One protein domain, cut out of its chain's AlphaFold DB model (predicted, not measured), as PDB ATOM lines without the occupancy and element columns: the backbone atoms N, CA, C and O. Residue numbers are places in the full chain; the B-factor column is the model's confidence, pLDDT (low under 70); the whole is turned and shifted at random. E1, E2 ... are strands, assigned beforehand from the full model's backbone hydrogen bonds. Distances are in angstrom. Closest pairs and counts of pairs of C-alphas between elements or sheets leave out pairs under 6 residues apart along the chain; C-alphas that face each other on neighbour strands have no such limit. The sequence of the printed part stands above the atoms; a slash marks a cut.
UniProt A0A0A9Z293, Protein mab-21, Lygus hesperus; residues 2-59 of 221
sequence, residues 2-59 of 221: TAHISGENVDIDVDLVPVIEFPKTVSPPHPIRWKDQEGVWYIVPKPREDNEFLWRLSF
ATOM      1  N   THR A   2     -26.953  -1.275 -21.895       91.38
ATOM      2  CA  THR A   2     -28.300  -1.067 -22.452       91.38
ATOM      3  C   THR A   2     -28.378  -1.831 -23.764       91.38
ATOM      4  O   THR A   2     -27.505  -1.679 -24.614       91.38
ATOM      5  N   ALA A   3     -29.361  -2.718 -23.884       91.25
ATOM      6  CA  ALA A   3     -29.646  -3.443 -25.110       91.25
ATOM      7  C   ALA A   3     -30.733  -2.691 -25.883       91.25
ATOM      8  O   ALA A   3     -31.787  -2.398 -25.321       91.25
ATOM      9  N   HIS A   4     -30.470  -2.401 -27.153       93.38
ATOM     10  CA  HIS A   4     -31.421  -1.761 -28.058       93.38
ATOM     11  C   HIS A   4     -32.113  -2.844 -28.884       93.38
ATOM     12  O   HIS A   4     -31.453  -3.591 -29.609       93.38
ATOM     13  N   ILE A   5     -33.431  -2.961 -28.742       92.00
ATOM     14  CA  ILE A   5     -34.251  -3.959 -29.427       92.00
ATOM     15  C   ILE A   5     -35.168  -3.218 -30.396       92.00
ATOM     16  O   ILE A   5     -36.156  -2.619 -29.976       92.00
ATOM     17  N   SER A   6     -34.852  -3.294 -31.688       92.00
ATOM     18  CA  SER A   6     -35.673  -2.736 -32.765       92.00
ATOM     19  C   SER A   6     -36.382  -3.847 -33.544       92.00
ATOM     20  O   SER A   6     -35.801  -4.880 -33.873       92.00
ATOM     21  N   GLY A   7     -37.666  -3.636 -33.821       88.00
ATOM     22  CA  GLY A   7     -38.512  -4.457 -34.684       88.00
ATOM     23  C   GLY A   7     -39.431  -3.570 -35.528       88.00
ATOM     24  O   GLY A   7     -39.435  -2.354 -35.362       88.00
ATOM     25  N   GLU A   8     -40.238  -4.162 -36.415       83.62
ATOM     26  CA  GLU A   8     -41.020  -3.415 -37.424       83.62
ATOM     27  C   GLU A   8     -41.898  -2.281 -36.863       83.62
ATOM     28  O   GLU A   8     -42.105  -1.285 -37.544       83.62
ATOM     29  N   ASN A   9     -42.396  -2.403 -35.627       88.31
ATOM     30  CA  ASN A   9     -43.268  -1.404 -34.991       88.31
ATOM     31  C   ASN A   9     -42.869  -1.067 -33.547       88.31
ATOM     32  O   ASN A   9     -43.663  -0.504 -32.792       88.31
ATOM     33  N   VAL A  10     -41.678  -1.485 -33.116       87.56
ATOM     34  CA  VAL A  10     -41.281  -1.430 -31.708       87.56
ATOM     35  C   VAL A  10     -39.805  -1.087 -31.610       87.56
ATOM     36  O   VAL A  10     -38.975  -1.754 -32.214       87.56
ATOM     37  N   ASP A  11     -39.501  -0.081 -30.799       91.81
ATOM     38  CA  ASP A  11     -38.144   0.257 -30.388       91.81
ATOM     39  C   ASP A  11     -38.107   0.286 -28.855       91.81
ATOM     40  O   ASP A  11     -38.898   0.995 -28.219       91.81
ATOM     41  N   ILE A  12     -37.287  -0.577 -28.254       91.25
ATOM     42  CA  ILE A  12     -37.206  -0.774 -26.802       91.25
ATOM     43  C   ILE A  12     -35.750  -0.748 -26.354       91.25
ATOM     44  O   ILE A  12     -34.938  -1.573 -26.773       91.25
ATOM     45  N   ASP A  13     -35.482   0.106 -25.372       92.69
ATOM     46  CA  ASP A  13     -34.242   0.100 -24.605       92.69
ATOM     47  C   ASP A  13     -34.398  -0.755 -23.340       92.69
ATOM     48  O   ASP A  13     -35.283  -0.520 -22.509       92.69
ATOM     49  N   VAL A  14     -33.517  -1.743 -23.167       92.06
ATOM     50  CA  VAL A  14     -33.470  -2.612 -21.983       92.06
ATOM     51  C   VAL A  14     -32.168  -2.394 -21.223       92.06
ATOM     52  O   VAL A  14     -31.095  -2.813 -21.654       92.06
ATOM     53  N   ASP A  15     -32.265  -1.789 -20.041       91.44
ATOM     54  CA  ASP A  15     -31.128  -1.626 -19.136       91.44
ATOM     55  C   ASP A  15     -30.839  -2.923 -18.366       91.44
ATOM     56  O   ASP A  15     -31.560  -3.309 -17.443       91.44
ATOM     57  N   LEU A  16     -29.728  -3.570 -18.706       91.62
ATOM     58  CA  LEU A  16     -29.136  -4.673 -17.959       91.62
ATOM     59  C   LEU A  16     -28.170  -4.098 -16.915       91.62
ATOM     60  O   LEU A  16     -27.061  -3.637 -17.225       91.62
ATOM     61  N   VAL A  17     -28.634  -4.090 -15.664       90.75
ATOM     62  CA  VAL A  17     -27.923  -3.536 -14.507       90.75
ATOM     63  C   VAL A  17     -27.417  -4.690 -13.641       90.75
ATOM     64  O   VAL A  17     -28.245  -5.401 -13.072       90.75
ATOM     65  N   PRO A  18     -26.092  -4.898 -13.516       92.88
ATOM     66  CA  PRO A  18     -25.571  -5.891 -12.587       92.88
ATOM     67  C   PRO A  18     -25.861  -5.445 -11.153       92.88
ATOM     68  O   PRO A  18     -25.798  -4.255 -10.828       92.88
ATOM     69  N   VAL A  19     -26.185  -6.406 -10.295       94.69
ATOM     70  CA  VAL A  19     -26.529  -6.160  -8.895       94.69
ATOM     71  C   VAL A  19     -25.713  -7.087  -8.006       94.69
ATOM     72  O   VAL A  19     -25.518  -8.252  -8.345       94.69
ATOM     73  N   ILE A  20     -25.246  -6.575  -6.869       95.75
ATOM     74  CA  ILE A  20     -24.758  -7.419  -5.774       95.75
ATOM     75  C   ILE A  20     -25.878  -7.476  -4.746       95.75
ATOM     76  O   ILE A  20     -26.343  -6.436  -4.274       95.75
ATOM     77  N   GLU A  21     -26.318  -8.690  -4.443       95.88
ATOM     78  CA  GLU A  21     -27.375  -8.971  -3.485       95.88
ATOM     79  C   GLU A  21     -26.796  -9.192  -2.084       95.88
ATOM     80  O   GLU A  21     -25.790  -9.880  -1.914       95.88
ATOM     81  N   PHE A  22     -27.464  -8.634  -1.077       93.62
ATOM     82  CA  PHE A  22     -27.161  -8.834   0.330       93.62
ATOM     83  C   PHE A  22     -28.364  -9.451   1.050       93.62
ATOM     84  O   PHE A  22     -29.501  -8.985   0.890       93.62
ATOM     85  N   PRO A  23     -28.135 -10.479   1.885       91.38
ATOM     86  CA  PRO A  23     -29.207 -11.145   2.604       91.38
ATOM     87  C   PRO A  23     -29.792 -10.241   3.692       91.38
ATOM     88  O   PRO A  23     -29.119  -9.372   4.245       91.38
ATOM     89  N   LYS A  24     -31.037 -10.530   4.087       87.62
ATOM     90  CA  LYS A  24     -31.749  -9.817   5.166       87.62
ATOM     91  C   LYS A  24     -31.048  -9.842   6.529       87.62
ATOM     92  O   LYS A  24     -31.389  -9.053   7.400       87.62
ATOM     93  N   THR A  25     -30.108 -10.765   6.724       87.88
ATOM     94  CA  THR A  25     -29.296 -10.887   7.943       87.88
ATOM     95  C   THR A  25     -28.221  -9.805   8.050       87.88
ATOM     96  O   THR A  25     -27.666  -9.615   9.128       87.88
ATOM     97  N   VAL A  26     -27.933  -9.087   6.960       88.81
ATOM     98  CA  VAL A  26     -26.966  -7.989   6.924       88.81
ATOM     99  C   VAL A  26     -27.723  -6.681   6.770       88.81
ATOM    100  O   VAL A  26     -28.496  -6.505   5.828       88.81
ATOM    101  N   SER A  27     -27.493  -5.743   7.686       85.81
ATOM    102  CA  SER A  27     -28.064  -4.405   7.566       85.81
ATOM    103  C   SER A  27     -27.276  -3.565   6.555       85.81
ATOM    104  O   SER A  27     -26.044  -3.602   6.564       85.81
ATOM    105  N   PRO A  28     -27.954  -2.785   5.705       88.31
ATOM    106  CA  PRO A  28     -27.300  -1.822   4.830       88.31
ATOM    107  C   PRO A  28     -26.649  -0.668   5.622       88.31
ATOM    108  O   PRO A  28     -27.106  -0.333   6.718       88.31
ATOM    109  N   PRO A  29     -25.585  -0.049   5.080       83.44
ATOM    110  CA  PRO A  29     -24.846   1.026   5.743       83.44
ATOM    111  C   PRO A  29     -25.616   2.362   5.796       83.44
ATOM    112  O   PRO A  29     -26.240   2.758   4.813       83.44
ATOM    113  N   HIS A  30     -25.462   3.087   6.919       72.19
ATOM    114  CA  HIS A  30     -26.033   4.418   7.233       72.19
ATOM    115  C   HIS A  30     -27.581   4.465   7.311       72.19
ATOM    116  O   HIS A  30     -28.234   3.513   6.886       72.19
ATOM    117  N   PRO A  31     -28.194   5.477   7.971       59.41
ATOM    118  CA  PRO A  31     -29.534   5.378   8.537       59.41
ATOM    119  C   PRO A  31     -30.584   5.452   7.442       59.41
ATOM    120  O   PRO A  31     -31.162   6.497   7.149       59.41
ATOM    121  N   ILE A  32     -30.849   4.300   6.851       70.31
ATOM    122  CA  ILE A  32     -31.898   4.173   5.875       70.31
ATOM    123  C   ILE A  32     -33.203   3.717   6.523       70.31
ATOM    124  O   ILE A  32     -33.200   3.044   7.558       70.31
ATOM    125  N   ARG A  33     -34.331   4.056   5.891       74.12
ATOM    126  CA  ARG A  33     -35.699   3.590   6.196       74.12
ATOM    127  C   ARG A  33     -35.865   2.071   5.978       74.12
ATOM    128  O   ARG A  33     -36.760   1.611   5.283       74.12
ATOM    129  N   TRP A  34     -34.949   1.276   6.515       69.81
ATOM    130  CA  TRP A  34     -34.831  -0.160   6.296       69.81
ATOM    131  C   TRP A  34     -35.473  -0.990   7.391       69.81
ATOM    132  O   TRP A  34     -36.069  -2.017   7.086       69.81
ATOM    133  N   LYS A  35     -35.404  -0.525   8.645       64.38
ATOM    134  CA  LYS A  35     -36.037  -1.215   9.779       64.38
ATOM    135  C   LYS A  35     -37.540  -1.413   9.555       64.38
ATOM    136  O   LYS A  35     -38.084  -2.445   9.916       64.38
ATOM    137  N   ASP A  36     -38.178  -0.474   8.863       64.81
ATOM    138  CA  ASP A  36     -39.607  -0.532   8.539       64.81
ATOM    139  C   ASP A  36     -39.922  -1.506   7.382       64.81
ATOM    140  O   ASP A  36     -41.088  -1.778   7.098       64.81
ATOM    141  N   GLN A  37     -38.909  -1.974   6.641       68.44
ATOM    142  CA  GLN A  37     -39.049  -2.685   5.364       68.44
ATOM    143  C   GLN A  37     -37.971  -3.771   5.179       68.44
ATOM    144  O   GLN A  37     -37.401  -3.911   4.095       68.44
ATOM    145  N   GLU A  38     -37.685  -4.557   6.219       72.56
ATOM    146  CA  GLU A  38     -36.650  -5.598   6.174       72.56
ATOM    147  C   GLU A  38     -36.807  -6.556   4.972       72.56
ATOM    148  O   GLU A  38     -37.912  -6.920   4.529       72.56
ATOM    149  N   GLY A  39     -35.678  -6.980   4.404       84.94
ATOM    150  CA  GLY A  39     -35.655  -7.919   3.288       84.94
ATOM    151  C   GLY A  39     -34.274  -8.090   2.674       84.94
ATOM    152  O   GLY A  39     -33.268  -7.778   3.284       84.94
ATOM    153  N   VAL A  40     -34.219  -8.604   1.455       91.12
ATOM    154  CA  VAL A  40     -32.992  -8.600   0.652       91.12
ATOM    155  C   VAL A  40     -32.757  -7.187   0.117       91.12
ATOM    156  O   VAL A  40     -33.721  -6.506  -0.236       91.12
ATOM    157  N   TRP A  41     -31.513  -6.723   0.080       92.44
ATOM    158  CA  TRP A  41     -31.161  -5.438  -0.531       92.44
ATOM    159  C   TRP A  41     -30.015  -5.596  -1.507       92.44
ATOM    160  O   TRP A  41     -29.326  -6.611  -1.529       92.44
ATOM    161  N   TYR A  42     -29.826  -4.572  -2.328       94.00
ATOM    162  CA  TYR A  42     -28.888  -4.633  -3.428       94.00
ATOM    163  C   TYR A  42     -28.021  -3.386  -3.446       94.00
ATOM    164  O   TYR A  42     -28.446  -2.299  -3.039       94.00
ATOM    165  N   ILE A  43     -26.829  -3.520  -4.007       94.12
ATOM    166  CA  ILE A  43     -26.068  -2.383  -4.519       94.12
ATOM    167  C   ILE A  43     -25.954  -2.497  -6.028       94.12
ATOM    168  O   ILE A  43     -25.833  -3.587  -6.588       94.12
ATOM    169  N   VAL A  44     -26.013  -1.345  -6.681       94.38
ATOM    170  CA  VAL A  44     -25.871  -1.223  -8.130       94.38
ATOM    171  C   VAL A  44     -24.723  -0.275  -8.450       94.38
ATOM    172  O   VAL A  44     -24.551   0.716  -7.726       94.38
ATOM    173  N   PRO A  45     -23.951  -0.526  -9.519       93.19
ATOM    174  CA  PRO A  45     -22.910   0.398  -9.929       93.19
ATOM    175  C   PRO A  45     -23.543   1.718 -10.370       93.19
ATOM    176  O   PRO A  45     -24.555   1.763 -11.081       93.19
ATOM    177  N   LYS A  46     -22.947   2.819  -9.925       89.75
ATOM    178  CA  LYS A  46     -23.332   4.175 -10.302       89.75
ATOM    179  C   LYS A  46     -22.081   5.017 -10.563       89.75
ATOM    180  O   LYS A  46     -21.869   5.998  -9.846       89.75
ATOM    181  N   PRO A  47     -21.286   4.651 -11.586       86.31
ATOM    182  CA  PRO A  47     -20.066   5.370 -11.919       86.31
ATOM    183  C   PRO A  47     -20.366   6.845 -12.202       86.31
ATOM    184  O   PRO A  47     -21.449   7.206 -12.684       86.31
ATOM    185  N   ARG A  48     -19.396   7.693 -11.876       83.88
ATOM    186  CA  ARG A  48     -19.334   9.109 -12.246       83.88
ATOM    187  C   ARG A  48     -18.009   9.370 -12.953       83.88
ATOM    188  O   ARG A  48     -17.087   8.574 -12.818       83.88
ATOM    189  N   GLU A  49     -17.922  10.485 -13.673       82.38
ATOM    190  CA  GLU A  49     -16.700  10.896 -14.384       82.38
ATOM    191  C   GLU A  49     -15.476  10.967 -13.456       82.38
ATOM    192  O   GLU A  49     -14.373  10.639 -13.872       82.38
ATOM    193  N   ASP A  50     -15.681  11.340 -12.191       88.31
ATOM    194  CA  ASP A  50     -14.648  11.472 -11.163       88.31
ATOM    195  C   ASP A  50     -14.403  10.193 -10.345       88.31
ATOM    196  O   ASP A  50     -13.421  10.113  -9.609       88.31
ATOM    197  N   ASN A  51     -15.293   9.196 -10.431       87.31
ATOM    198  CA  ASN A  51     -15.165   7.943  -9.688       87.31
ATOM    199  C   ASN A  51     -16.011   6.817 -10.310       87.31
ATOM    200  O   ASN A  51     -17.241   6.774 -10.177       87.31
ATOM    201  N   GLU A  52     -15.334   5.862 -10.945       88.50
ATOM    202  CA  GLU A  52     -15.954   4.702 -11.594       88.50
ATOM    203  C   GLU A  52     -16.400   3.599 -10.615       88.50
ATOM    204  O   GLU A  52     -17.285   2.806 -10.936       88.50
ATOM    205  N   PHE A  53     -15.870   3.592  -9.387       88.38
ATOM    206  CA  PHE A  53     -16.122   2.564  -8.368       88.38
ATOM    207  C   PHE A  53     -17.271   2.911  -7.416       88.38
ATOM    208  O   PHE A  53     -17.408   2.317  -6.345       88.38
ATOM    209  N   LEU A  54     -18.113   3.880  -7.773       89.69
ATOM    210  CA  LEU A  54     -19.249   4.261  -6.943       89.69
ATOM    211  C   LEU A  54     -20.368   3.225  -7.014       89.69
ATOM    212  O   LEU A  54     -20.887   2.899  -8.083       89.69
ATOM    213  N   TRP A  55     -20.812   2.791  -5.839       90.69
ATOM    214  CA  TRP A  55     -21.969   1.926  -5.657       90.69
ATOM    215  C   TRP A  55     -23.108   2.701  -5.007       90.69
ATOM    216  O   TRP A  55     -22.897   3.609  -4.203       90.69
ATOM    217  N   ARG A  56     -24.341   2.339  -5.354       89.88
ATOM    218  CA  ARG A  56     -25.544   2.928  -4.769       89.88
ATOM    219  C   ARG A  56     -26.452   1.835  -4.235       89.88
ATOM    220  O   ARG A  56     -26.747   0.877  -4.947       89.88
ATOM    221  N   LEU A  57     -26.958   2.041  -3.023       91.50
ATOM    222  CA  LEU A  57     -28.007   1.216  -2.434       91.50
ATOM    223  C   LEU A  57     -29.271   1.201  -3.310       91.50
ATOM    224  O   LEU A  57     -29.652   2.214  -3.906       91.50
ATOM    225  N   SER A  58     -29.924   0.047  -3.381       91.38
ATOM    226  CA  SER A  58     -31.130  -0.180  -4.168       91.38
ATOM    227  C   SER A  58     -32.078  -1.126  -3.434       91.38
ATOM    228  O   SER A  58     -31.668  -2.175  -2.939       91.38
ATOM    229  N   PHE A  59     -33.361  -0.761  -3.394       92.44
ATOM    230  CA  PHE A  59     -34.391  -1.437  -2.592       92.44
ATOM    231  C   PHE A  59     -35.671  -1.735  -3.400       92.44
ATOM    232  O   PHE A  59     -36.777  -1.381  -2.984       92.44
TER     233      PHE A  59
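This is residues 2 to 59 of the 221 residues of the protein "Protein mab-21" of Lygus hesperus (UniProt A0A0A9Z293). A hairpin, E1 and E2, makes a long arm reaching away from a small antiparallel sheet, E3 E4 E5, with the loop of residues 23 to 40 at the opposite end; residues 6 to 11 stick out. The sheet is a meander, each strand the antiparallel neighbour of the one before. The 58 printed residues are all strand by class, with no named helix and 24 residues in five named strands, under half; the whole is extended, radius of gyration of the C-alphas 16.0 A, spans 47 by 30 by 16 A.

Find C-alpha 2 at (-28.300, -1.067, -22.452); E1 runs to residue 7, 16.3 A. E2 is residues 10 to 15, 16.2 A; E3, 20 to 22, 6.7 A; E4, 41 to 45, 13.8 A; E5, 55 to 58, 9.5 A, ending at (-31.130, -0.180, -4.168).

In hairpin E1 and E2, look for N 5 and O 12, 2.8 A. E2 and E3 are apart. Inner strand E4 pairs with E3 at N 22 and O 41, 2.8 A, and with E5 at N 58 and O 42, 2.8 A.

The farthest C-alphas, Glu 8 and Pro 31, are 48.2 A apart. The printed part has no cut; link E3 to E4 is long. Residues 31 and 34 to 37 have pLDDT under 70.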